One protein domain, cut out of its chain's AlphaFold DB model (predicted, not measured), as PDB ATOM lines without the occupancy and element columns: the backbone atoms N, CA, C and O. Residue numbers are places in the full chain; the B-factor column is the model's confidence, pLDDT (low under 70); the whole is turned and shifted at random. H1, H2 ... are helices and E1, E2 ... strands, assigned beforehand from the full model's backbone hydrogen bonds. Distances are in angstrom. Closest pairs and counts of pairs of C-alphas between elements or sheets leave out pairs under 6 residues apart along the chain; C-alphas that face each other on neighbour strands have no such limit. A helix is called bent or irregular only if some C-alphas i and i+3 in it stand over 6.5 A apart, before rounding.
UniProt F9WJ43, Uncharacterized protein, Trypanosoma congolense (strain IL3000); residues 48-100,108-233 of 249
ATOM      1  N   ASP A  48     123.312 -53.625 111.450       74.00
ATOM      2  CA  ASP A  48     123.297 -54.071 112.844       74.00
ATOM      3  C   ASP A  48     121.945 -53.702 113.474       74.00
ATOM      4  O   ASP A  48     121.407 -52.631 113.194       74.00
ATOM      5  N   ASP A  49     121.420 -54.534 114.377       72.88
ATOM      6  CA  ASP A  49     120.109 -54.297 115.011       72.88
ATOM      7  C   ASP A  49     120.032 -52.959 115.774       72.88
ATOM      8  O   ASP A  49     118.954 -52.393 115.971       72.88
ATOM      9  N   ASP A  50     121.189 -52.433 116.183       79.00
ATOM     10  CA  ASP A  50     121.314 -51.154 116.870       79.00
ATOM     11  C   ASP A  50     121.408 -49.930 115.952       79.00
ATOM     12  O   ASP A  50     121.360 -48.802 116.462       79.00
ATOM     13  N   ASP A  51     121.519 -50.128 114.638       82.00
ATOM     14  CA  ASP A  51     121.638 -49.056 113.655       82.00
ATOM     15  C   ASP A  51     120.380 -48.159 113.679       82.00
ATOM     16  O   ASP A  51     119.247 -48.666 113.660       82.00
ATOM     17  N   PRO A  52     120.535 -46.822 113.720       82.12
ATOM     18  CA  PRO A  52     119.404 -45.893 113.701       82.12
ATOM     19  C   PRO A  52     118.470 -46.104 112.500       82.12
ATOM     20  O   PRO A  52     117.256 -45.943 112.642       82.12
ATOM     21  N   VAL A  53     118.996 -46.544 111.351       84.62
ATOM     22  CA  VAL A  53     118.199 -46.872 110.163       84.62
ATOM     23  C   VAL A  53     117.236 -48.015 110.478       84.62
ATOM     24  O   VAL A  53     116.053 -47.920 110.157       84.62
ATOM     25  N   GLN A  54     117.702 -49.064 111.158       82.50
ATOM     26  CA  GLN A  54     116.872 -50.215 111.514       82.50
ATOM     27  C   GLN A  54     115.814 -49.854 112.563       82.50
ATOM     28  O   GLN A  54     114.675 -50.303 112.461       82.50
ATOM     29  N   LYS A  55     116.145 -48.967 113.510       84.81
ATOM     30  CA  LYS A  55     115.184 -48.422 114.489       84.81
ATOM     31  C   LYS A  55     114.119 -47.525 113.850       84.81
ATOM     32  O   LYS A  55     113.048 -47.359 114.421       84.81
ATOM     33  N   SER A  56     114.392 -46.978 112.663       85.75
ATOM     34  CA  SER A  56     113.450 -46.150 111.898       85.75
ATOM     35  C   SER A  56     112.499 -46.942 110.985       85.75
ATOM     36  O   SER A  56     111.732 -46.327 110.239       85.75
ATOM     37  N   LEU A  57     112.548 -48.284 111.015       89.44
ATOM     38  CA  LEU A  57     111.665 -49.138 110.213       89.44
ATOM     39  C   LEU A  57     110.192 -48.841 110.532       89.44
ATOM     40  O   LEU A  57     109.797 -48.946 111.694       89.44
ATOM     41  N   PRO A  58     109.361 -48.517 109.524       91.75
ATOM     42  CA  PRO A  58     107.930 -48.380 109.743       91.75
ATOM     43  C   PRO A  58     107.315 -49.745 110.075       91.75
ATOM     44  O   PRO A  58     107.728 -50.774 109.531       91.75
ATOM     45  N   ASP A  59     106.308 -49.748 110.946       91.19
ATOM     46  CA  ASP A  59     105.514 -50.940 111.238       91.19
ATOM     47  C   ASP A  59     104.431 -51.118 110.153       91.19
ATOM     48  O   ASP A  59     103.530 -50.283 110.050       91.19
ATOM     49  N   PRO A  60     104.466 -52.190 109.336       92.38
ATOM     50  CA  PRO A  60     103.468 -52.429 108.290       92.38
ATOM     51  C   PRO A  60     102.086 -52.836 108.837       92.38
ATOM     52  O   PRO A  60     101.132 -53.002 108.064       92.38
ATOM     53  N   THR A  61     101.968 -53.065 110.147       92.88
ATOM     54  CA  THR A  61     100.702 -53.371 110.821       92.88
ATOM     55  C   THR A  61      99.985 -52.118 111.315       92.88
ATOM     56  O   THR A  61      98.757 -52.134 111.409       92.88
ATOM     57  N   ASP A  62     100.714 -51.018 111.530       93.94
ATOM     58  CA  ASP A  62     100.135 -49.721 111.872       93.94
ATOM     59  C   ASP A  62      99.396 -49.139 110.650       93.94
ATOM     60  O   ASP A  62     100.020 -48.918 109.607       93.94
ATOM     61  N   PRO A  63      98.082 -48.850 110.742       88.06
ATOM     62  CA  PRO A  63      97.325 -48.227 109.659       88.06
ATOM     63  C   PRO A  63      97.942 -46.931 109.117       88.06
ATOM     64  O   PRO A  63      97.818 -46.682 107.915       88.06
ATOM     65  N   LYS A  64      98.634 -46.144 109.963       92.44
ATOM     66  CA  LYS A  64      99.324 -44.899 109.576       92.44
ATOM     67  C   LYS A  64     100.367 -45.171 108.487       92.44
ATOM     68  O   LYS A  64     100.471 -44.398 107.541       92.44
ATOM     69  N   PHE A  65     101.088 -46.290 108.569       94.69
ATOM     70  CA  PHE A  65     102.131 -46.654 107.603       94.69
ATOM     71  C   PHE A  65     101.677 -47.681 106.571       94.69
ATOM     72  O   PHE A  65     102.149 -47.657 105.437       94.69
ATOM     73  N   ARG A  66     100.748 -48.572 106.925       95.69
ATOM     74  CA  ARG A  66     100.314 -49.686 106.076       95.69
ATOM     75  C   ARG A  66      99.803 -49.225 104.713       95.69
ATOM     76  O   ARG A  66     100.188 -49.808 103.701       95.69
ATOM     77  N   LEU A  67      98.938 -48.210 104.679       95.88
ATOM     78  CA  LEU A  67      98.330 -47.724 103.435       95.88
ATOM     79  C   LEU A  67      99.363 -47.018 102.536       95.88
ATOM     80  O   LEU A  67      99.483 -47.413 101.374       95.88
ATOM     81  N   PRO A  68     100.185 -46.073 103.040       97.12
ATOM     82  CA  PRO A  68     101.308 -45.534 102.273       97.12
ATOM     83  C   PRO A  68     102.301 -46.593 101.788       97.12
ATOM     84  O   PRO A  68     102.740 -46.554 100.639       97.12
ATOM     85  N   LEU A  69     102.630 -47.588 102.617       97.50
ATOM     86  CA  LEU A  69     103.507 -48.689 102.217       97.50
ATOM     87  C   LEU A  69     102.882 -49.525 101.095       97.50
ATOM     88  O   LEU A  69     103.586 -49.865 100.146       97.50
ATOM     89  N   LYS A  70     101.571 -49.807 101.144       97.81
ATOM     90  CA  LYS A  70     100.855 -50.460 100.034       97.81
ATOM     91  C   LYS A  70     100.886 -49.605  98.767       97.81
ATOM     92  O   LYS A  70     101.139 -50.143  97.693       97.81
ATOM     93  N   CYS A  71     100.713 -48.290  98.887       98.19
ATOM     94  CA  CYS A  71     100.839 -47.365  97.760       98.19
ATOM     95  C   CYS A  71     102.235 -47.417  97.128       98.19
ATOM     96  O   CYS A  71     102.383 -47.566  95.912       98.19
ATOM     97  N   SER A  72     103.290 -47.355  97.948       97.81
ATOM     98  CA  SER A  72     104.646 -47.460  97.421       97.81
ATOM     99  C   SER A  72     104.939 -48.836  96.834       97.81
ATOM    100  O   SER A  72     105.674 -48.911  95.849       97.81
ATOM    101  N   ALA A  73     104.429 -49.909  97.436       98.12
ATOM    102  CA  ALA A  73     104.612 -51.262  96.933       98.12
ATOM    103  C   ALA A  73     103.887 -51.452  95.592       98.12
ATOM    104  O   ALA A  73     104.489 -51.995  94.673       98.12
ATOM    105  N   CYS A  74     102.676 -50.909  95.424       98.44
ATOM    106  CA  CYS A  74     102.002 -50.827  94.124       98.44
ATOM    107  C   CYS A  74     102.890 -50.133  93.084       98.44
ATOM    108  O   CYS A  74     103.137 -50.680  92.012       98.44
ATOM    109  N   GLY A  75     103.469 -48.978  93.427       97.62
ATOM    110  CA  GLY A  75     104.405 -48.279  92.547       97.62
ATOM    111  C   GLY A  75     105.629 -49.115  92.158       97.62
ATOM    112  O   GLY A  75     106.020 -49.116  90.993       97.62
ATOM    113  N   ALA A  76     106.207 -49.859  93.107       97.50
ATOM    114  CA  ALA A  76     107.312 -50.778  92.839       97.50
ATOM    115  C   ALA A  76     106.902 -51.926  91.906       97.50
ATOM    116  O   ALA A  76     107.669 -52.278  91.010       97.50
ATOM    117  N   VAL A  77     105.688 -52.467  92.071       97.81
ATOM    118  CA  VAL A  77     105.129 -53.480  91.165       97.81
ATOM    119  C   VAL A  77     104.990 -52.918  89.757       97.81
ATOM    120  O   VAL A  77     105.523 -53.512  88.826       97.81
ATOM    121  N   ILE A  78     104.369 -51.748  89.597       97.75
ATOM    122  CA  ILE A  78     104.202 -51.101  88.289       97.75
ATOM    123  C   ILE A  78     105.551 -50.831  87.620       97.75
ATOM    124  O   ILE A  78     105.746 -51.184  86.458       97.75
ATOM    125  N   GLU A  79     106.514 -50.268  88.348       96.12
ATOM    126  CA  GLU A  79     107.861 -50.031  87.823       96.12
ATOM    127  C   GLU A  79     108.527 -51.334  87.352       96.12
ATOM    128  O   GLU A  79     109.254 -51.370  86.353       96.12
ATOM    129  N   HIS A  80     108.291 -52.431  88.070       95.81
ATOM    130  CA  HIS A  80     108.849 -53.722  87.718       95.81
ATOM    131  C   HIS A  80     108.149 -54.369  86.516       95.81
ATOM    132  O   HIS A  80     108.847 -54.869  85.635       95.81
ATOM    133  N   VAL A  81     106.819 -54.285  86.431       95.56
ATOM    134  CA  VAL A  81     106.024 -54.727  85.272       95.56
ATOM    135  C   VAL A  81     106.464 -53.984  84.013       95.56
ATOM    136  O   VAL A  81     106.774 -54.617  83.007       95.56
ATOM    137  N   VAL A  82     106.575 -52.652  84.066       94.31
ATOM    138  CA  VAL A  82     107.025 -51.842  82.920       94.31
ATOM    139  C   VAL A  82     108.418 -52.275  82.458       94.31
ATOM    140  O   VAL A  82     108.645 -52.443  81.261       94.31
ATOM    141  N   ARG A  83     109.338 -52.539  83.396       92.00
ATOM    142  CA  ARG A  83     110.670 -53.062  83.064       92.00
ATOM    143  C   ARG A  83     110.591 -54.416  82.355       92.00
ATOM    144  O   ARG A  83     111.312 -54.615  81.381       92.00
ATOM    145  N   LEU A  84     109.778 -55.348  82.848       91.94
ATOM    146  CA  LEU A  84     109.658 -56.679  82.247       91.94
ATOM    147  C   LEU A  84     108.989 -56.628  80.866       91.94
ATOM    148  O   LEU A  84     109.381 -57.371  79.973       91.94
ATOM    149  N   LEU A  85     108.054 -55.698  80.658       91.50
ATOM    150  CA  LEU A  85     107.413 -55.451  79.363       91.50
ATOM    151  C   LEU A  85     108.277 -54.623  78.400       91.50
ATOM    152  O   LEU A  85     107.922 -54.494  77.226       91.50
ATOM    153  N   ARG A  86     109.423 -54.083  78.836       89.50
ATOM    154  CA  ARG A  86     110.300 -53.251  77.995       89.50
ATOM    155  C   ARG A  86     110.679 -53.909  76.662       89.50
ATOM    156  O   ARG A  86     110.536 -53.232  75.646       89.50
ATOM    157  N   PRO A  87     111.086 -55.193  76.591       87.88
ATOM    158  CA  PRO A  87     111.400 -55.827  75.310       87.88
ATOM    159  C   PRO A  87     110.213 -55.809  74.333       87.88
ATOM    160  O   PRO A  87     110.400 -55.607  73.132       87.88
ATOM    161  N   ILE A  88     108.986 -55.955  74.844       88.06
ATOM    162  CA  ILE A  88     107.750 -55.889  74.051       88.06
ATOM    163  C   ILE A  88     107.498 -54.448  73.585       88.06
ATOM    164  O   ILE A  88     107.235 -54.225  72.400       88.06
ATOM    165  N   ILE A  89     107.632 -53.465  74.482       86.19
ATOM    166  CA  ILE A  89     107.488 -52.032  74.174       86.19
ATOM    167  C   ILE A  89     108.478 -51.609  73.075       86.19
ATOM    168  O   ILE A  89     108.091 -50.987  72.080       86.19
ATOM    169  N   GLU A  90     109.749 -51.987  73.207       84.81
ATOM    170  CA  GLU A  90     110.797 -51.697  72.224       84.81
ATOM    171  C   GLU A  90     110.491 -52.350  70.874       84.81
ATOM    172  O   GLU A  90     110.585 -51.708  69.823       84.81
ATOM    173  N   GLN A  91     110.061 -53.613  70.882       82.38
ATOM    174  CA  GLN A  91     109.705 -54.319  69.660       82.38
ATOM    175  C   GLN A  91     108.509 -53.669  68.947       82.38
ATOM    176  O   GLN A  91     108.524 -53.547  67.717       82.38
ATOM    177  N   GLN A  92     107.496 -53.212  69.688       77.56
ATOM    178  CA  GLN A  92     106.366 -52.466  69.129       77.56
ATOM    179  C   GLN A  92     106.806 -51.129  68.531       77.56
ATOM    180  O   GLN A  92     106.408 -50.810  67.408       77.56
ATOM    181  N   SER A  93     107.675 -50.390  69.223       76.12
ATOM    182  CA  SER A  93     108.244 -49.132  68.729       76.12
ATOM    183  C   SER A  93     109.007 -49.331  67.411       76.12
ATOM    184  O   SER A  93     108.774 -48.623  66.427       76.12
ATOM    185  N   LEU A  94     109.840 -50.377  67.325       77.19
ATOM    186  CA  LEU A  94     110.565 -50.735  66.101       77.19
ATOM    187  C   LEU A  94     109.627 -51.102  64.942       77.19
ATOM    188  O   LEU A  94     109.882 -50.727  63.794       77.19
ATOM    189  N   ARG A  95     108.540 -51.833  65.217       73.44
ATOM    190  CA  ARG A  95     107.523 -52.171  64.206       73.44
ATOM    191  C   ARG A  95     106.778 -50.921  63.736       73.44
ATOM    192  O   ARG A  95     106.650 -50.722  62.531       73.44
ATOM    193  N   ALA A  96     106.374 -50.041  64.651       70.81
ATOM    194  CA  ALA A  96     105.713 -48.781  64.318       70.81
ATOM    195  C   ALA A  96     106.596 -47.880  63.446       70.81
ATOM    196  O   ALA A  96     106.119 -47.324  62.455       70.81
ATOM    197  N   ALA A  97     107.894 -47.792  63.751       74.12
ATOM    198  CA  ALA A  97     108.854 -47.039  62.948       74.12
ATOM    199  C   ALA A  97     108.939 -47.559  61.499       74.12
ATOM    200  O   ALA A  97     109.010 -46.764  60.563       74.12
ATOM    201  N   ARG A  98     108.873 -48.883  61.297       74.25
ATOM    202  CA  ARG A  98     108.858 -49.508  59.959       74.25
ATOM    203  C   ARG A  98     107.535 -49.298  59.218       74.25
ATOM    204  O   ARG A  98     107.535 -49.198  57.996       74.25
ATOM    205  N   SER A  99     106.429 -49.196  59.948       69.62
ATOM    206  CA  SER A  99     105.069 -49.049  59.408       69.62
ATOM    207  C   SER A  99     104.601 -47.590  59.290       69.62
ATOM    208  O   SER A  99     103.399 -47.326  59.245       69.62
ATOM    209  N   GLY A 100     105.525 -46.623  59.244       68.56
ATOM    210  CA  GLY A 100     105.189 -45.206  59.060       68.56
ATOM    211  C   GLY A 100     104.505 -44.562  60.271       68.56
ATOM    212  O   GLY A 100     103.665 -43.682  60.104       68.56
ATOM    213  N   LEU A 108     100.197 -56.520  68.855       69.44
ATOM    214  CA  LEU A 108      99.920 -56.882  70.245       69.44
ATOM    215  C   LEU A 108     100.788 -58.088  70.649       69.44
ATOM    216  O   LEU A 108     100.999 -58.980  69.819       69.44
ATOM    217  N   PRO A 109     101.325 -58.115  71.882       73.44
ATOM    218  CA  PRO A 109     102.054 -59.279  72.359       73.44
ATOM    219  C   PRO A 109     101.137 -60.491  72.386       73.44
ATOM    220  O   PRO A 109      99.926 -60.388  72.606       73.44
ATOM    221  N   LYS A 110     101.724 -61.654  72.148       79.56
ATOM    222  CA  LYS A 110     100.997 -62.912  72.269       79.56
ATOM    223  C   LYS A 110     100.831 -63.242  73.748       79.56
ATOM    224  O   LYS A 110     101.694 -62.909  74.551       79.56
ATOM    225  N   SER A 111      99.759 -63.949  74.100       77.75
ATOM    226  CA  SER A 111      99.455 -64.289  75.497       77.75
ATOM    227  C   SER A 111     100.617 -64.980  76.217       77.75
ATOM    228  O   SER A 111     100.917 -64.629  77.348       77.75
ATOM    229  N   TYR A 112     101.335 -65.888  75.547       79.25
ATOM    230  CA  TYR A 112     102.489 -66.564  76.154       79.25
ATOM    231  C   TYR A 112     103.650 -65.612  76.487       79.25
ATOM    232  O   TYR A 112     104.348 -65.837  77.462       79.25
ATOM    233  N   GLU A 113     103.848 -64.532  75.716       77.19
ATOM    234  CA  GLU A 113     104.901 -63.537  75.988       77.19
ATOM    235  C   GLU A 113     104.570 -62.713  77.239       77.19
ATOM    236  O   GLU A 113     105.463 -62.150  77.864       77.19
ATOM    237  N   VAL A 114     103.282 -62.635  77.585       81.56
ATOM    238  CA  VAL A 114     102.783 -61.947  78.774       81.56
ATOM    239  C   VAL A 114     102.855 -62.864  79.991       81.56
ATOM    240  O   VAL A 114     103.358 -62.435  81.019       81.56
ATOM    241  N   VAL A 115     102.435 -64.127  79.882       83.69
ATOM    242  CA  VAL A 115     102.469 -65.077  81.013       83.69
ATOM    243  C   VAL A 115     103.886 -65.212  81.583       83.69
ATOM    244  O   VAL A 115     104.078 -65.046  82.786       83.69
ATOM    245  N   ASP A 116     104.895 -65.381  80.721       82.75
ATOM    246  CA  ASP A 116     106.302 -65.496  81.136       82.75
ATOM    247  C   ASP A 116     106.788 -64.274  81.948       82.75
ATOM    248  O   ASP A 116     107.677 -64.386  82.795       82.75
ATOM    249  N   VAL A 117     106.209 -63.091  81.700       85.25
ATOM    250  CA  VAL A 117     106.535 -61.850  82.419       85.25
ATOM    251  C   VAL A 117     105.984 -61.871  83.847       85.25
ATOM    252  O   VAL A 117     106.654 -61.396  84.765       85.25
ATOM    253  N   PHE A 118     104.787 -62.412  84.065       90.81
ATOM    254  CA  PHE A 118     104.124 -62.340  85.368       90.81
ATOM    255  C   PHE A 118     104.467 -63.507  86.301       90.81
ATOM    256  O   PHE A 118     104.473 -63.301  87.516       90.81
ATOM    257  N   GLU A 119     104.871 -64.671  85.774       88.94
ATOM    258  CA  GLU A 119     105.204 -65.863  86.577       88.94
ATOM    259  C   GLU A 119     106.211 -65.589  87.709       88.94
ATOM    260  O   GLU A 119     106.080 -66.123  88.811       88.94
ATOM    261  N   ASN A 120     107.208 -64.734  87.463       88.19
ATOM    262  CA  ASN A 120     108.260 -64.426  88.437       88.19
ATOM    263  C   ASN A 120     108.120 -63.040  89.079       88.19
ATOM    264  O   ASN A 120     108.930 -62.682  89.937       88.19
ATOM    265  N   LEU A 121     107.095 -62.266  88.709       94.44
ATOM    266  CA  LEU A 121     106.967 -60.854  89.071       94.44
ATOM    267  C   LEU A 121     107.063 -60.630  90.584       94.44
ATOM    268  O   LEU A 121     107.912 -59.875  91.059       94.44
ATOM    269  N   CYS A 122     106.205 -61.299  91.354       96.44
ATOM    270  CA  CYS A 122     106.123 -61.068  92.794       96.44
ATOM    271  C   CYS A 122     107.378 -61.558  93.534       96.44
ATOM    272  O   CYS A 122     107.842 -60.897  94.468       96.44
ATOM    273  N   GLY A 123     107.985 -62.655  93.067       93.81
ATOM    274  CA  GLY A 123     109.256 -63.159  93.594       93.81
ATOM    275  C   GLY A 123     110.424 -62.205  93.329       93.81
ATOM    276  O   GLY A 123     111.220 -61.926  94.231       93.81
ATOM    277  N   GLU A 124     110.509 -61.648  92.118       94.50
ATOM    278  CA  GLU A 124     111.528 -60.659  91.760       94.50
ATOM    279  C   GLU A 124     111.377 -59.368  92.567       94.50
ATOM    280  O   GLU A 124     112.374 -58.833  93.057       94.50
ATOM    281  N   ILE A 125     110.155 -58.879  92.790       95.12
ATOM    282  CA  ILE A 125     109.943 -57.668  93.593       95.12
ATOM    283  C   ILE A 125     110.425 -57.879  95.031       95.12
ATOM    284  O   ILE A 125     111.187 -57.061  95.553       95.12
ATOM    285  N   ALA A 126     110.042 -58.992  95.657       93.81
ATOM    286  CA  ALA A 126     110.450 -59.325  97.018       93.81
ATOM    287  C   ALA A 126     111.974 -59.457  97.165       93.81
ATOM    288  O   ALA A 126     112.549 -59.098  98.195       93.81
ATOM    289  N   ARG A 127     112.645 -59.952  96.118       91.12
ATOM    290  CA  ARG A 127     114.100 -60.098  96.083       91.12
ATOM    291  C   ARG A 127     114.813 -58.775  95.828       91.12
ATOM    292  O   ARG A 127     115.850 -58.514  96.447       91.12
ATOM    293  N   PHE A 128     114.289 -57.958  94.919       91.44
ATOM    294  CA  PHE A 128     115.001 -56.820  94.349       91.44
ATOM    295  C   PHE A 128     114.567 -55.465  94.852       91.44
ATOM    296  O   PHE A 128     115.214 -54.508  94.457       91.44
ATOM    297  N   TYR A 129     113.549 -55.333  95.692       94.62
ATOM    298  CA  TYR A 129     113.175 -54.039  96.261       94.62
ATOM    299  C   TYR A 129     113.472 -53.986  97.756       94.62
ATOM    300  O   TYR A 129     113.529 -55.002  98.446       94.62
ATOM    301  N   GLY A 130     113.720 -52.779  98.247       94.12
ATOM    302  CA  GLY A 130     113.872 -52.459  99.663       94.12
ATOM    303  C   GLY A 130     113.433 -51.021  99.905       94.12
ATOM    304  O   GLY A 130     113.264 -50.272  98.942       94.12
ATOM    305  N   LEU A 131     113.231 -50.647 101.165       94.44
ATOM    306  CA  LEU A 131     112.914 -49.261 101.514       94.44
ATOM    307  C   LEU A 131     114.154 -48.390 101.329       94.44
ATOM    308  O   LEU A 131     115.235 -48.772 101.780       94.44
ATOM    309  N   GLU A 132     114.000 -47.248 100.667       93.19
ATOM    310  CA  GLU A 132     115.084 -46.287 100.486       93.19
ATOM    311  C   GLU A 132     115.504 -45.697 101.836       93.19
ATOM    312  O   GLU A 132     114.683 -45.432 102.716       93.19
ATOM    313  N   VAL A 133     116.805 -45.491 101.997       90.50
ATOM    314  CA  VAL A 133     117.395 -44.798 103.138       90.50
ATOM    315  C   VAL A 133     117.741 -43.390 102.682       90.50
ATOM    316  O   VAL A 133     118.548 -43.209 101.773       90.50
ATOM    317  N   GLU A 134     117.162 -42.397 103.342       87.50
ATOM    318  CA  GLU A 134     117.563 -41.003 103.200       87.50
ATOM    319  C   GLU A 134     118.940 -40.831 103.854       87.50
ATOM    320  O   GLU A 134     119.076 -40.918 105.077       87.50
ATOM    321  N   GLU A 135     119.986 -40.653 103.043       81.44
ATOM    322  CA  GLU A 135     121.371 -40.652 103.529       81.44
ATOM    323  C   GLU A 135     121.660 -39.509 104.505       81.44
ATOM    324  O   GLU A 135     122.359 -39.718 105.496       81.44
ATOM    325  N   GLU A 136     121.093 -38.328 104.272       83.06
ATOM    326  CA  GLU A 136     121.329 -37.153 105.116       83.06
ATOM    327  C   GLU A 136     120.765 -37.340 106.528       83.06
ATOM    328  O   GLU A 136     121.423 -37.008 107.513       83.06
ATOM    329  N   LYS A 137     119.572 -37.939 106.636       80.12
ATOM    330  CA  LYS A 137     118.866 -38.132 107.911       80.12
ATOM    331  C   LYS A 137     119.069 -39.519 108.524       80.12
ATOM    332  O   LYS A 137     118.596 -39.766 109.630       80.12
ATOM    333  N   GLN A 138     119.737 -40.435 107.812       82.50
ATOM    334  CA  GLN A 138     119.839 -41.863 108.154       82.50
ATOM    335  C   GLN A 138     118.476 -42.469 108.546       82.50
ATOM    336  O   GLN A 138     118.374 -43.261 109.484       82.50
ATOM    337  N   LYS A 139     117.417 -42.087 107.823       86.19
ATOM    338  CA  LYS A 139     116.029 -42.491 108.085       86.19
ATOM    339  C   LYS A 139     115.488 -43.268 106.894       86.19
ATOM    340  O   LYS A 139     115.788 -42.949 105.747       86.19
ATOM    341  N   LEU A 140     114.684 -44.294 107.151       89.69
ATOM    342  CA  LEU A 140     113.976 -44.997 106.085       89.69
ATOM    343  C   LEU A 140     112.815 -44.161 105.571       89.69
ATOM    344  O   LEU A 140     111.980 -43.703 106.356       89.69
ATOM    345  N   THR A 141     112.728 -44.018 104.254       92.00
ATOM    346  CA  THR A 141     111.544 -43.487 103.579       92.00
ATOM    347  C   THR A 141     110.472 -44.579 103.488       92.00
ATOM    348  O   THR A 141     110.710 -45.740 103.828       92.00
ATOM    349  N   LEU A 142     109.272 -44.220 103.029       93.94
ATOM    350  CA  LEU A 142     108.236 -45.201 102.684       93.94
ATOM    351  C   LEU A 142     108.329 -45.673 101.228       93.94
ATOM    352  O   LEU A 142     107.448 -46.397 100.767       93.94
ATOM    353  N   ARG A 143     109.369 -45.260 100.494       94.75
ATOM    354  CA  ARG A 143     109.541 -45.576  99.080       94.75
ATOM    355  C   ARG A 143     110.318 -46.873  98.912       94.75
ATOM    356  O   ARG A 143     111.428 -47.015  99.414       94.75
ATOM    357  N   PHE A 144     109.751 -47.805  98.157       96.31
ATOM    358  CA  PHE A 144     110.449 -49.001  97.699       96.31
ATOM    359  C   PHE A 144     111.242 -48.720  96.427       96.31
ATOM    360  O   PHE A 144     110.737 -48.085  95.501       96.31
ATOM    361  N   SER A 145     112.468 -49.240  96.364       92.94
ATOM    362  CA  SER A 145     113.367 -49.027  95.231       92.94
ATOM    363  C   SER A 145     114.303 -50.202  94.974       92.94
ATOM    364  O   SER A 145     114.714 -50.929  95.889       92.94
ATOM    365  N   LYS A 146     114.669 -50.357  93.699       91.00
ATOM    366  CA  LYS A 146     115.688 -51.302  93.218       91.00
ATOM    367  C   LYS A 146     116.938 -50.620  92.651       91.00
ATOM    368  O   LYS A 146     117.826 -51.305  92.152       91.00
ATOM    369  N   SER A 147     116.998 -49.290  92.686       86.12
ATOM    370  CA  SER A 147     118.074 -48.504  92.075       86.12
ATOM    371  C   SER A 147     119.400 -48.674  92.822       86.12
ATOM    372  O   SER A 147     119.452 -48.470  94.030       86.12
ATOM    373  N   PHE A 148     120.496 -48.971  92.113       75.56
ATOM    374  CA  PHE A 148     121.824 -49.152  92.736       75.56
ATOM    375  C   PHE A 148     122.391 -47.901  93.392       75.56
ATOM    376  O   PHE A 148     123.185 -48.010  94.318       75.56
ATOM    377  N   GLY A 149     122.010 -46.722  92.899       79.56
ATOM    378  CA  GLY A 149     122.456 -45.450  93.459       79.56
ATOM    379  C   GLY A 149     121.750 -45.067  94.758       79.56
ATOM    380  O   GLY A 149     122.059 -44.015  95.302       79.56
ATOM    381  N   ILE A 150     120.793 -45.873  95.234       83.00
ATOM    382  CA  ILE A 150     119.983 -45.553  96.407       83.00
ATOM    383  C   ILE A 150     120.230 -46.607  97.488       83.00
ATOM    384  O   ILE A 150     119.949 -47.796  97.304       83.00
ATOM    385  N   LYS A 151     120.757 -46.165  98.636       86.19
ATOM    386  CA  LYS A 151     120.903 -47.010  99.826       86.19
ATOM    387  C   LYS A 151     119.525 -47.516 100.247       86.19
ATOM    388  O   LYS A 151     118.550 -46.771 100.237       86.19
ATOM    389  N   ARG A 152     119.437 -48.791 100.622       89.56
ATOM    390  CA  ARG A 152     118.157 -49.453 100.887       89.56
ATOM    391  C   ARG A 152     118.247 -50.511 101.972       89.56
ATOM    392  O   ARG A 152     119.298 -51.127 102.146       89.56
ATOM    393  N   LEU A 153     117.130 -50.756 102.650       89.44
ATOM    394  CA  LEU A 153     116.994 -51.806 103.654       89.44
ATOM    395  C   LEU A 153     115.963 -52.855 103.223       89.44
ATOM    396  O   LEU A 153     114.851 -52.528 102.811       89.44
ATOM    397  N   GLN A 154     116.333 -54.128 103.364       84.06
ATOM    398  CA  GLN A 154     115.465 -55.292 103.158       84.06
ATOM    399  C   GLN A 154     115.197 -55.977 104.504       84.06
ATOM    400  O   GLN A 154     115.628 -57.104 104.738       84.06
ATOM    401  N   GLY A 155     114.548 -55.252 105.422       82.88
ATOM    402  CA  GLY A 155     114.104 -55.777 106.715       82.88
ATOM    403  C   GLY A 155     113.262 -57.053 106.578       82.88
ATOM    404  O   GLY A 155     112.746 -57.362 105.507       82.88
ATOM    405  N   SER A 156     113.106 -57.800 107.671       87.81
ATOM    406  CA  SER A 156     112.539 -59.160 107.660       87.81
ATOM    407  C   SER A 156     111.118 -59.262 107.093       87.81
ATOM    408  O   SER A 156     110.788 -60.259 106.456       87.81
ATOM    409  N   TRP A 157     110.282 -58.243 107.296       94.06
ATOM    410  CA  TRP A 157     108.898 -58.230 106.818       94.06
ATOM    411  C   TRP A 157     108.750 -57.735 105.370       94.06
ATOM    412  O   TRP A 157     107.734 -58.020 104.737       94.06
ATOM    413  N   ILE A 158     109.740 -57.009 104.836       95.00
ATOM    414  CA  ILE A 158     109.639 -56.308 103.545       95.00
ATOM    415  C   ILE A 158     109.381 -57.273 102.375       95.00
ATOM    416  O   ILE A 158     108.430 -57.028 101.631       95.00
ATOM    417  N   PRO A 159     110.145 -58.374 102.199       95.00
ATOM    418  CA  PRO A 159     109.914 -59.298 101.090       95.00
ATOM    419  C   PRO A 159     108.503 -59.897 101.103       95.00
ATOM    420  O   PRO A 159     107.832 -59.925 100.073       95.00
ATOM    421  N   SER A 160     108.021 -60.316 102.278       96.44
ATOM    422  CA  SER A 160     106.679 -60.888 102.431       96.44
ATOM    423  C   SER A 160     105.589 -59.859 102.141       96.44
ATOM    424  O   SER A 160     104.633 -60.173 101.441       96.44
ATOM    425  N   PHE A 161     105.752 -58.623 102.622       97.25
ATOM    426  CA  PHE A 161     104.807 -57.533 102.372       97.25
ATOM    427  C   PHE A 161     104.725 -57.159 100.888       97.25
ATOM    428  O   PHE A 161     103.634 -56.918 100.367       97.25
ATOM    429  N   LEU A 162     105.868 -57.117 100.198       97.75
ATOM    430  CA  LEU A 162     105.930 -56.856  98.762       97.75
ATOM    431  C   LEU A 162     105.290 -57.988  97.953       97.75
ATOM    432  O   LEU A 162     104.513 -57.707  97.045       97.75
ATOM    433  N   THR A 163     105.572 -59.244  98.315       97.25
ATOM    434  CA  THR A 163     104.973 -60.423  97.667       97.25
ATOM    435  C   THR A 163     103.455 -60.392  97.798       97.25
ATOM    436  O   THR A 163     102.762 -60.396  96.787       97.25
ATOM    437  N   SER A 164     102.933 -60.250  99.023       97.75
ATOM    438  CA  SER A 164     101.483 -60.230  99.249       97.75
ATOM    439  C   SER A 164     100.805 -59.048  98.557       97.75
ATOM    440  O   SER A 164      99.713 -59.174  98.025       97.75
ATOM    441  N   THR A 165     101.457 -57.881  98.543       97.75
ATOM    442  CA  THR A 165     100.928 -56.693  97.857       97.75
ATOM    443  C   THR A 165     100.885 -56.894  96.343       97.75
ATOM    444  O   THR A 165      99.918 -56.486  95.707       97.75
ATOM    445  N   CYS A 166     101.905 -57.532  95.768       98.12
ATOM    446  CA  CYS A 166     101.930 -57.890  94.355       98.12
ATOM    447  C   CYS A 166     100.797 -58.864  94.007       98.12
ATOM    448  O   CYS A 166     100.037 -58.597  93.081       98.12
ATOM    449  N   GLU A 167     100.626 -59.933  94.786       97.12
ATOM    450  CA  GLU A 167      99.545 -60.909  94.595       97.12
ATOM    451  C   GLU A 167      98.157 -60.258  94.715       97.12
ATOM    452  O   GLU A 167      97.311 -60.451  93.842       97.12
ATOM    453  N   ASP A 168      97.926 -59.428  95.741       97.62
ATOM    454  CA  ASP A 168      96.669 -58.684  95.905       97.62
ATOM    455  C   ASP A 168      96.379 -57.777  94.688       97.62
ATOM    456  O   ASP A 168      95.230 -57.662  94.248       97.62
ATOM    457  N   LEU A 169      97.412 -57.121  94.145       97.00
ATOM    458  CA  LEU A 169      97.285 -56.253  92.975       97.00
ATOM    459  C   LEU A 169      96.931 -57.055  91.718       97.00
ATOM    460  O   LEU A 169      96.017 -56.663  90.993       97.00
ATOM    461  N   LEU A 170      97.611 -58.181  91.475       95.38
ATOM    462  CA  LEU A 170      97.323 -59.065  90.338       95.38
ATOM    463  C   LEU A 170      95.914 -59.655  90.421       95.38
ATOM    464  O   LEU A 170      95.217 -59.715  89.412       95.38
ATOM    465  N   ASN A 171      95.449 -59.988  91.627       95.69
ATOM    466  CA  ASN A 171      94.069 -60.415  91.855       95.69
ATOM    467  C   ASN A 171      93.040 -59.311  91.549       95.69
ATOM    468  O   ASN A 171      91.887 -59.617  91.260       95.69
ATOM    469  N   SER A 172      93.436 -58.037  91.638       96.69
ATOM    470  CA  SER A 172      92.542 -56.892  91.423       96.69
ATOM    471  C   SER A 172      92.506 -56.408  89.971       96.69
ATOM    472  O   SER A 172      91.466 -55.929  89.528       96.69
ATOM    473  N   TYR A 173      93.631 -56.490  89.256       92.38
ATOM    474  CA  TYR A 173      93.791 -55.899  87.922       92.38
ATOM    475  C   TYR A 173      94.068 -56.898  86.801       92.38
ATOM    476  O   TYR A 173      94.199 -56.434  85.678       92.38
ATOM    477  N   GLU A 174      94.152 -58.206  87.078       91.44
ATOM    478  CA  GLU A 174      94.540 -59.271  86.137       91.44
ATOM    479  C   GLU A 174      95.842 -58.974  85.340       91.44
ATOM    480  O   GLU A 174      96.279 -57.842  85.124       91.44
ATOM    481  N   GLU A 175      96.538 -60.006  84.871       91.69
ATOM    482  CA  GLU A 175      97.793 -59.797  84.123       91.69
ATOM    483  C   GLU A 175      97.539 -59.093  82.777       91.69
ATOM    484  O   GLU A 175      98.282 -58.195  82.362       91.69
ATOM    485  N   GLU A 176      96.441 -59.455  82.108       89.56
ATOM    486  CA  GLU A 176      96.056 -58.915  80.804       89.56
ATOM    487  C   GLU A 176      95.675 -57.434  80.882       89.56
ATOM    488  O   GLU A 176      96.085 -56.641  80.027       89.56
ATOM    489  N   GLN A 177      94.931 -57.032  81.915       92.06
ATOM    490  CA  GLN A 177      94.501 -55.645  82.066       92.06
ATOM    491  C   GLN A 177      95.677 -54.740  82.478       92.06
ATOM    492  O   GLN A 177      95.810 -53.656  81.900       92.06
ATOM    493  N   LEU A 178      96.586 -55.179  83.363       93.75
ATOM    494  CA  LEU A 178      97.829 -54.436  83.632       93.75
ATOM    495  C   LEU A 178      98.692 -54.288  82.372       93.75
ATOM    496  O   LEU A 178      99.186 -53.197  82.078       93.75
ATOM    497  N   THR A 179      98.827 -55.359  81.590       92.50
ATOM    498  CA  THR A 179      99.571 -55.335  80.323       92.50
ATOM    499  C   THR A 179      98.960 -54.344  79.335       92.50
ATOM    500  O   THR A 179      99.674 -53.529  78.747       92.50
ATOM    501  N   ALA A 180      97.635 -54.359  79.177       91.56
ATOM    502  CA  ALA A 180      96.927 -53.438  78.295       91.56
ATOM    503  C   ALA A 180      97.115 -51.970  78.714       91.56
ATOM    504  O   ALA A 180      97.334 -51.117  77.850       91.56
ATOM    505  N   MET A 181      97.088 -51.671  80.018       94.44
ATOM    506  CA  MET A 181      97.352 -50.323  80.535       94.44
ATOM    507  C   MET A 181      98.775 -49.864  80.212       94.44
ATOM    508  O   MET A 181      98.955 -48.781  79.652       94.44
ATOM    509  N   VAL A 182      99.785 -50.693  80.504       94.19
ATOM    510  CA  VAL A 182     101.195 -50.359  80.253       94.19
ATOM    511  C   VAL A 182     101.453 -50.118  78.768       94.19
ATOM    512  O   VAL A 182     102.028 -49.095  78.400       94.19
ATOM    513  N   LEU A 183     100.999 -51.021  77.899       90.56
ATOM    514  CA  LEU A 183     101.209 -50.891  76.455       90.56
ATOM    515  C   LEU A 183     100.401 -49.739  75.852       90.56
ATOM    516  O   LEU A 183     100.874 -49.073  74.932       90.56
ATOM    517  N   GLY A 184      99.206 -49.466  76.383       90.00
ATOM    518  CA  GLY A 184      98.398 -48.311  75.999       90.00
ATOM    519  C   GLY A 184      99.117 -46.991  76.282       90.00
ATOM    520  O   GLY A 184      99.209 -46.141  75.394       90.00
ATOM    521  N   VAL A 185      99.692 -46.850  77.479       92.38
ATOM    522  CA  VAL A 185     100.495 -45.677  77.858       92.38
ATOM    523  C   VAL A 185     101.775 -45.594  77.033       92.38
ATOM    524  O   VAL A 185     102.080 -44.535  76.489       92.38
ATOM    525  N   ALA A 186     102.502 -46.702  76.873       89.12
ATOM    526  CA  ALA A 186     103.721 -46.741  76.069       89.12
ATOM    527  C   ALA A 186     103.469 -46.279  74.625       89.12
ATOM    528  O   ALA A 186     104.245 -45.504  74.063       89.12
ATOM    529  N   LYS A 187     102.342 -46.702  74.039       85.56
ATOM    530  CA  LYS A 187     101.901 -46.246  72.722       85.56
ATOM    531  C   LYS A 187     101.582 -44.750  72.708       85.56
ATOM    532  O   LYS A 187     102.051 -44.055  71.813       85.56
ATOM    533  N   ALA A 188     100.835 -44.244  73.689       85.88
ATOM    534  CA  ALA A 188     100.507 -42.821  73.776       85.88
ATOM    535  C   ALA A 188     101.763 -41.937  73.921       85.88
ATOM    536  O   ALA A 188     101.874 -40.900  73.266       85.88
ATOM    537  N   GLU A 189     102.743 -42.371  74.717       84.00
ATOM    538  CA  GLU A 189     104.043 -41.704  74.865       84.00
ATOM    539  C   GLU A 189     104.859 -41.709  73.562       84.00
ATOM    540  O   GLU A 189     105.494 -40.706  73.206       84.00
ATOM    541  N   ALA A 190     104.823 -42.819  72.819       78.62
ATOM    542  CA  ALA A 190     105.459 -42.928  71.511       78.62
ATOM    543  C   ALA A 190     104.793 -42.008  70.471       78.62
ATOM    544  O   ALA A 190     105.497 -41.288  69.758       78.62
ATOM    545  N   ASP A 191     103.457 -41.978  70.429       77.62
ATOM    546  CA  ASP A 191     102.662 -41.124  69.535       77.62
ATOM    547  C   ASP A 191     102.883 -39.630  69.839       77.62
ATOM    548  O   ASP A 191     102.958 -38.807  68.924       77.62
ATOM    549  N   ALA A 192     103.089 -39.276  71.113       79.06
ATOM    550  CA  ALA A 192     103.459 -37.928  71.548       79.06
ATOM    551  C   ALA A 192     104.919 -37.544  71.222       79.06
ATOM    552  O   ALA A 192     105.344 -36.424  71.508       79.06
ATOM    553  N   GLY A 193     105.714 -38.456  70.651       69.00
ATOM    554  CA  GLY A 193     107.118 -38.225  70.306       69.00
ATOM    555  C   GLY A 193     108.072 -38.175  71.505       69.00
ATOM    556  O   GLY A 193     109.254 -37.876  71.322       69.00
ATOM    557  N   ARG A 194     107.597 -38.498  72.714       65.75
ATOM    558  CA  ARG A 194     108.387 -38.452  73.955       65.75
ATOM    559  C   ARG A 194     109.358 -39.629  74.088       65.75
ATOM    560  O   ARG A 194     110.420 -39.476  74.683       65.75
ATOM    561  N   GLY A 195     109.087 -40.746  73.411       54.66
ATOM    562  CA  GLY A 195     109.958 -41.932  73.380       54.66
ATOM    563  C   GLY A 195     111.268 -41.808  72.578       54.66
ATOM    564  O   GLY A 195     112.005 -42.783  72.485       54.66
ATOM    565  N   ARG A 196     111.577 -40.651  71.965       52.94
ATOM    566  CA  ARG A 196     112.842 -40.433  71.216       52.94
ATOM    567  C   ARG A 196     113.942 -39.759  72.033       52.94
ATOM    568  O   ARG A 196     115.047 -39.572  71.527       52.94
ATOM    569  N   VAL A 197     113.645 -39.349  73.262       45.91
ATOM    570  CA  VAL A 197     114.628 -38.706  74.131       45.91
ATOM    571  C   VAL A 197     115.516 -39.797  74.720       45.91
ATOM    572  O   VAL A 197     115.014 -40.724  75.351       45.91
ATOM    573  N   ILE A 198     116.834 -39.688  74.524       52.56
ATOM    574  CA  ILE A 198     117.849 -40.487  75.227       52.56
ATOM    575  C   ILE A 198     117.808 -40.056  76.703       52.56
ATOM    576  O   ILE A 198     118.616 -39.257  77.166       52.56
ATOM    577  N   SER A 199     116.775 -40.494  77.417       54.84
ATOM    578  CA  SER A 199     116.621 -40.307  78.852       54.84
ATOM    579  C   SER A 199     117.405 -41.404  79.560       54.84
ATOM    580  O   SER A 199     117.382 -42.558  79.134       54.84
ATOM    581  N   MET A 200     118.058 -41.065  80.675       57.16
ATOM    582  CA  MET A 200     118.643 -42.068  81.574       57.16
ATOM    583  C   MET A 200     117.585 -43.031  82.133       57.16
ATOM    584  O   MET A 200     117.931 -44.121  82.577       57.16
ATOM    585  N   ASN A 201     116.304 -42.646  82.082       68.00
ATOM    586  CA  ASN A 201     115.182 -43.474  82.494       68.00
ATOM    587  C   ASN A 201     114.050 -43.363  81.450       68.00
ATOM    588  O   ASN A 201     113.156 -42.523  81.598       68.00
ATOM    589  N   PRO A 202     114.112 -44.129  80.341       71.75
ATOM    590  CA  PRO A 202     113.190 -43.969  79.211       71.75
ATOM    591  C   PRO A 202     111.735 -44.297  79.572       71.75
ATOM    592  O   PRO A 202     110.818 -43.772  78.949       71.75
ATOM    593  N   ASP A 203     111.526 -45.089  80.622       84.88
ATOM    594  CA  ASP A 203     110.203 -45.590  80.987       84.88
ATOM    595  C   ASP A 203     109.515 -44.767  82.079       84.88
ATOM    596  O   ASP A 203     108.383 -45.078  82.440       84.88
ATOM    597  N   GLN A 204     110.160 -43.725  82.623       88.94
ATOM    598  CA  GLN A 204     109.616 -43.005  83.782       88.94
ATOM    599  C   GLN A 204     108.219 -42.437  83.499       88.94
ATOM    600  O   GLN A 204     107.328 -42.583  84.326       88.94
ATOM    601  N   GLY A 205     107.994 -41.881  82.303       90.31
ATOM    602  CA  GLY A 205     106.676 -41.373  81.912       90.31
ATOM    603  C   GLY A 205     105.601 -42.463  81.829       90.31
ATOM    604  O   GLY A 205     104.447 -42.203  82.163       90.31
ATOM    605  N   ILE A 206     105.982 -43.687  81.438       93.31
ATOM    606  CA  ILE A 206     105.079 -44.844  81.419       93.31
ATOM    607  C   ILE A 206     104.754 -45.258  82.854       93.31
ATOM    608  O   ILE A 206     103.586 -45.421  83.199       93.31
ATOM    609  N   VAL A 207     105.782 -45.385  83.698       95.06
ATOM    610  CA  VAL A 207     105.631 -45.748  85.111       95.06
ATOM    611  C   VAL A 207     104.732 -44.753  85.832       95.06
ATOM    612  O   VAL A 207     103.793 -45.185  86.491       95.06
ATOM    613  N   ASP A 208     104.971 -43.450  85.683       95.44
ATOM    614  CA  ASP A 208     104.221 -42.406  86.385       95.44
ATOM    615  C   ASP A 208     102.730 -42.437  86.019       95.44
ATOM    616  O   ASP A 208     101.880 -42.452  86.907       95.44
ATOM    617  N   GLN A 209     102.399 -42.535  84.727       96.38
ATOM    618  CA  GLN A 209     101.003 -42.585  84.279       96.38
ATOM    619  C   GLN A 209     100.300 -43.880  84.691       96.38
ATOM    620  O   GLN A 209      99.157 -43.848  85.144       96.38
ATOM    621  N   VAL A 210     100.960 -45.037  84.559       97.12
ATOM    622  CA  VAL A 210     100.360 -46.313  84.983       97.12
ATOM    623  C   VAL A 210     100.180 -46.335  86.498       97.12
ATOM    624  O   VAL A 210      99.153 -46.793  86.992       97.12
ATOM    625  N   ARG A 211     101.139 -45.789  87.246       96.88
ATOM    626  CA  ARG A 211     101.071 -45.669  88.700       96.88
ATOM    627  C   ARG A 211      99.916 -44.776  89.139       96.88
ATOM    628  O   ARG A 211      99.183 -45.163  90.044       96.88
ATOM    629  N   GLU A 212      99.728 -43.635  88.485       97.56
ATOM    630  CA  GLU A 212      98.575 -42.766  88.709       97.56
ATOM    631  C   GLU A 212      97.266 -43.525  88.452       97.56
ATOM    632  O   GLU A 212      96.413 -43.577  89.330       97.56
ATOM    633  N   MET A 213      97.123 -44.201  87.308       97.19
ATOM    634  CA  MET A 213      95.897 -44.934  86.966       97.19
ATOM    635  C   MET A 213      95.602 -46.120  87.893       97.19
ATOM    636  O   MET A 213      94.437 -46.386  88.189       97.19
ATOM    637  N   VAL A 214      96.625 -46.854  88.329       97.69
ATOM    638  CA  VAL A 214      96.449 -48.086  89.110       97.69
ATOM    639  C   VAL A 214      96.440 -47.782  90.604       97.69
ATOM    640  O   VAL A 214      95.452 -48.044  91.284       97.69
ATOM    641  N   CYS A 215      97.504 -47.185  91.136       97.75
ATOM    642  CA  CYS A 215      97.704 -47.102  92.583       97.75
ATOM    643  C   CYS A 215      96.750 -46.119  93.276       97.75
ATOM    644  O   CYS A 215      96.438 -46.311  94.453       97.75
ATOM    645  N   THR A 216      96.241 -45.105  92.564       97.38
ATOM    646  CA  THR A 216      95.226 -44.179  93.111       97.38
ATOM    647  C   THR A 216      93.809 -44.756  93.085       97.38
ATOM    648  O   THR A 216      92.959 -44.319  93.856       97.38
ATOM    649  N   ASN A 217      93.550 -45.763  92.244       97.38
ATOM    650  CA  ASN A 217      92.237 -46.404  92.114       97.38
ATOM    651  C   ASN A 217      92.157 -47.754  92.837       97.38
ATOM    652  O   ASN A 217      91.060 -48.249  93.101       97.38
ATOM    653  N   TRP A 218      93.299 -48.340  93.194       97.00
ATOM    654  CA  TRP A 218      93.355 -49.594  93.923       97.00
ATOM    655  C   TRP A 218      92.883 -49.402  95.369       97.00
ATOM    656  O   TRP A 218      93.507 -48.688  96.155       97.00
ATOM    657  N   LYS A 219      91.759 -50.030  95.731       96.25
ATOM    658  CA  LYS A 219      91.053 -49.814  97.007       96.25
ATOM    659  C   LYS A 219      91.939 -50.042  98.236       96.25
ATOM    660  O   LYS A 219      91.765 -49.385  99.258       96.25
ATOM    661  N   GLU A 220      92.877 -50.972  98.140       92.75
ATOM    662  CA  GLU A 220      93.768 -51.384  99.214       92.75
ATOM    663  C   GLU A 220      94.942 -50.411  99.434       92.75
ATOM    664  O   GLU A 220      95.610 -50.517 100.465       92.75
ATOM    665  N   SER A 221      95.202 -49.477  98.507       93.38
ATOM    666  CA  SER A 221      96.296 -48.496  98.606       93.38
ATOM    667  C   SER A 221      95.896 -47.037  98.416       93.38
ATOM    668  O   SER A 221      96.652 -46.163  98.835       93.38
ATOM    669  N   SER A 222      94.756 -46.756  97.782       94.25
ATOM    670  CA  SER A 222      94.406 -45.428  97.260       94.25
ATOM    671  C   SER A 222      94.436 -44.319  98.306       94.25
ATOM    672  O   SER A 222      94.929 -43.230  98.039       94.25
ATOM    673  N   THR A 223      93.984 -44.598  99.526       96.00
ATOM    674  CA  THR A 223      93.983 -43.633 100.639       96.00
ATOM    675  C   THR A 223      95.372 -43.356 101.219       96.00
ATOM    676  O   THR A 223      95.532 -42.398 101.969       96.00
ATOM    677  N   GLY A 224      96.372 -44.174 100.885       95.75
ATOM    678  CA  GLY A 224      97.782 -43.943 101.207       95.75
ATOM    679  C   GLY A 224      98.580 -43.301 100.070       95.75
ATOM    680  O   GLY A 224      99.789 -43.108 100.222       95.75
ATOM    681  N   CYS A 225      97.931 -43.008  98.941       97.06
ATOM    682  CA  CYS A 225      98.538 -42.393  97.771       97.06
ATOM    683  C   CYS A 225      98.160 -40.915  97.635       97.06
ATOM    684  O   CYS A 225      97.026 -40.526  97.906       97.06
ATOM    685  N   ASP A 226      99.084 -40.104  97.124       96.50
ATOM    686  CA  ASP A 226      98.755 -38.806  96.545       96.50
ATOM    687  C   ASP A 226      98.112 -38.964  95.151       96.50
ATOM    688  O   ASP A 226      97.951 -40.068  94.625       96.50
ATOM    689  N   HIS A 227      97.768 -37.842  94.516       96.56
ATOM    690  CA  HIS A 227      97.155 -37.822  93.183       96.56
ATOM    691  C   HIS A 227      98.040 -38.393  92.062       96.56
ATOM    692  O   HIS A 227      97.534 -38.635  90.976       96.56
ATOM    693  N   LYS A 228      99.338 -38.616  92.301       96.19
ATOM    694  CA  LYS A 228     100.285 -39.228  91.352       96.19
ATOM    695  C   LYS A 228     100.564 -40.696  91.681       96.19
ATOM    696  O   LYS A 228     101.421 -41.324  91.062       96.19
ATOM    697  N   GLY A 229      99.889 -41.251  92.688       95.50
ATOM    698  CA  GLY A 229     100.146 -42.601  93.177       95.50
ATOM    699  C   GLY A 229     101.429 -42.716  94.009       95.50
ATOM    700  O   GLY A 229     101.943 -43.823  94.181       95.50
ATOM    701  N   LEU A 230     101.998 -41.612  94.500       96.12
ATOM    702  CA  LEU A 230     103.146 -41.622  95.406       96.12
ATOM    703  C   LEU A 230     102.678 -41.803  96.853       96.12
ATOM    704  O   LEU A 230     101.618 -41.322  97.237       96.12
ATOM    705  N   ALA A 231     103.464 -42.516  97.658       96.25
ATOM    706  CA  ALA A 231     103.116 -42.764  99.051       96.25
ATOM    707  C   ALA A 231     103.172 -41.467  99.871       96.25
ATOM    708  O   ALA A 231     104.173 -40.753  99.824       96.25
ATOM    709  N   ILE A 232     102.123 -41.202 100.648       94.88
ATOM    710  CA  ILE A 232     102.070 -40.073 101.582       94.88
ATOM    711  C   ILE A 232     102.812 -40.477 102.858       94.88
ATOM    712  O   ILE A 232     102.381 -41.396 103.552       94.88
ATOM    713  N   ASP A 233     103.929 -39.822 103.176       92.31
ATOM    714  CA  ASP A 233     104.656 -40.087 104.420       92.31
ATOM    715  C   ASP A 233     104.042 -39.284 105.574       92.31
ATOM    716  O   ASP A 233     104.198 -38.069 105.633       92.31
TER     717      ASP A 233
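AT A GLANCE: This is residues 48 to 100 and 108 to 233 of the 249 residues of an uncharacterized protein of Trypanosoma congolense (strain IL3000) (UniProt F9WJ43). What is the main picture? A long bent helix, H2, runs through an elongated body, with H4 and H5 side by side across its first arm, H7 packed on that same arm, and H6 folded against H7 as a helical hairpin and reaching the second arm. A small hairpin of strands packs on the first arm through E2, with short H1 beyond it at one end of the body and the second arm of H2 at the other end. What is it made of? The printed part has 179 residues with seven named helices and two named strands, in the order H1, H2, H3, H4, E1, E2, H5, H6, H7; the class is mostly helix, and the sheet E1 - E2 is antiparallel. The whole is compact, with a radius of gyration of the C-alphas of 16.9 A and spans of 59 by 33 by 28 A.

HOW THE PARTS SIT: How is the sheet built? E1, residues 130 to 134, and E2, residues 139 to 145, form an antiparallel hairpin, with N 132 and O 143 within hydrogen-bond range at 2.9 A. The closest C-alphas of E2 and H1, residues 52 to 55, are those of Lys 139 and Val 53, 5.3 A apart. How does H2 run? H2, residues 63 to 98, is one helix by its hydrogen bonds but bent, C-alphas 84 and 87 being 7.2 A apart; its arms H2a, residues 63 to 84, and H2b, residues 87 to 98, stand at a steep tilt of 48 degrees. H2a is irregular, with C-alphas 64 and 67 6.8 A apart, and its closest C-alpha pair with E2 is Ser 72 and Arg 143, 5.5 A. What touches what? H2 is the hub, touching five helices, among them H7, residues 204 to 215, which touches H2a at Val 207 and Glu 79, the closest C-alphas, 5.5 A apart, and H6, residues 175 to 191, which only just touches H2b with 3 pairs of C-alphas within 8 A, the closest those of Ala 186 and Ile 89, 6.8 A. H4, residues 121 to 128, touches H5, residues 158 to 173, at a shallow tilt of 24 degrees, opposite ways, with the C-alphas of Ala 126 and Pro 159 closest at 4.1 A. H3, residues 111 to 118, touches H6, about perpendicular at 81 degrees, the closest C-alphas being Phe 118 and Glu 175, 6.9 A. How are the helix backbones? Every O i to N i+4 pair is within hydrogen-bond range in H2b, H4, H5, H6 and H7; H2a has 16 of 18 and H3 has 3 of 4, while H1 is too short for such a pair.

IN THESE COORDINATES: Where does H2 lie? H2a begins at C-alpha 63 (97.325, -48.227, 109.659) and spans 31.2 A; H2b ends at C-alpha 98 (108.858, -49.508, 59.959) and spans 16.8 A. How long are the others? H6 spans 24.2 A, H5 22.3 A, H7 15.4 A and E2 14.7 A; H7 ends at C-alpha 215 (97.704, -47.102, 92.583).

THE WHOLE: Where is the cut? Residues 101 to 107 are not printed, and C-alphas 100 and 108 are 17.0 A apart across the cut. Which links are long, and where is confidence low? The links E2 to H5 and H6 to H7 are long, 12 residues each, and residues 196 to 201 stand free. The pLDDT is under 70 at residues 99 to 100, 108 and 193 to 201.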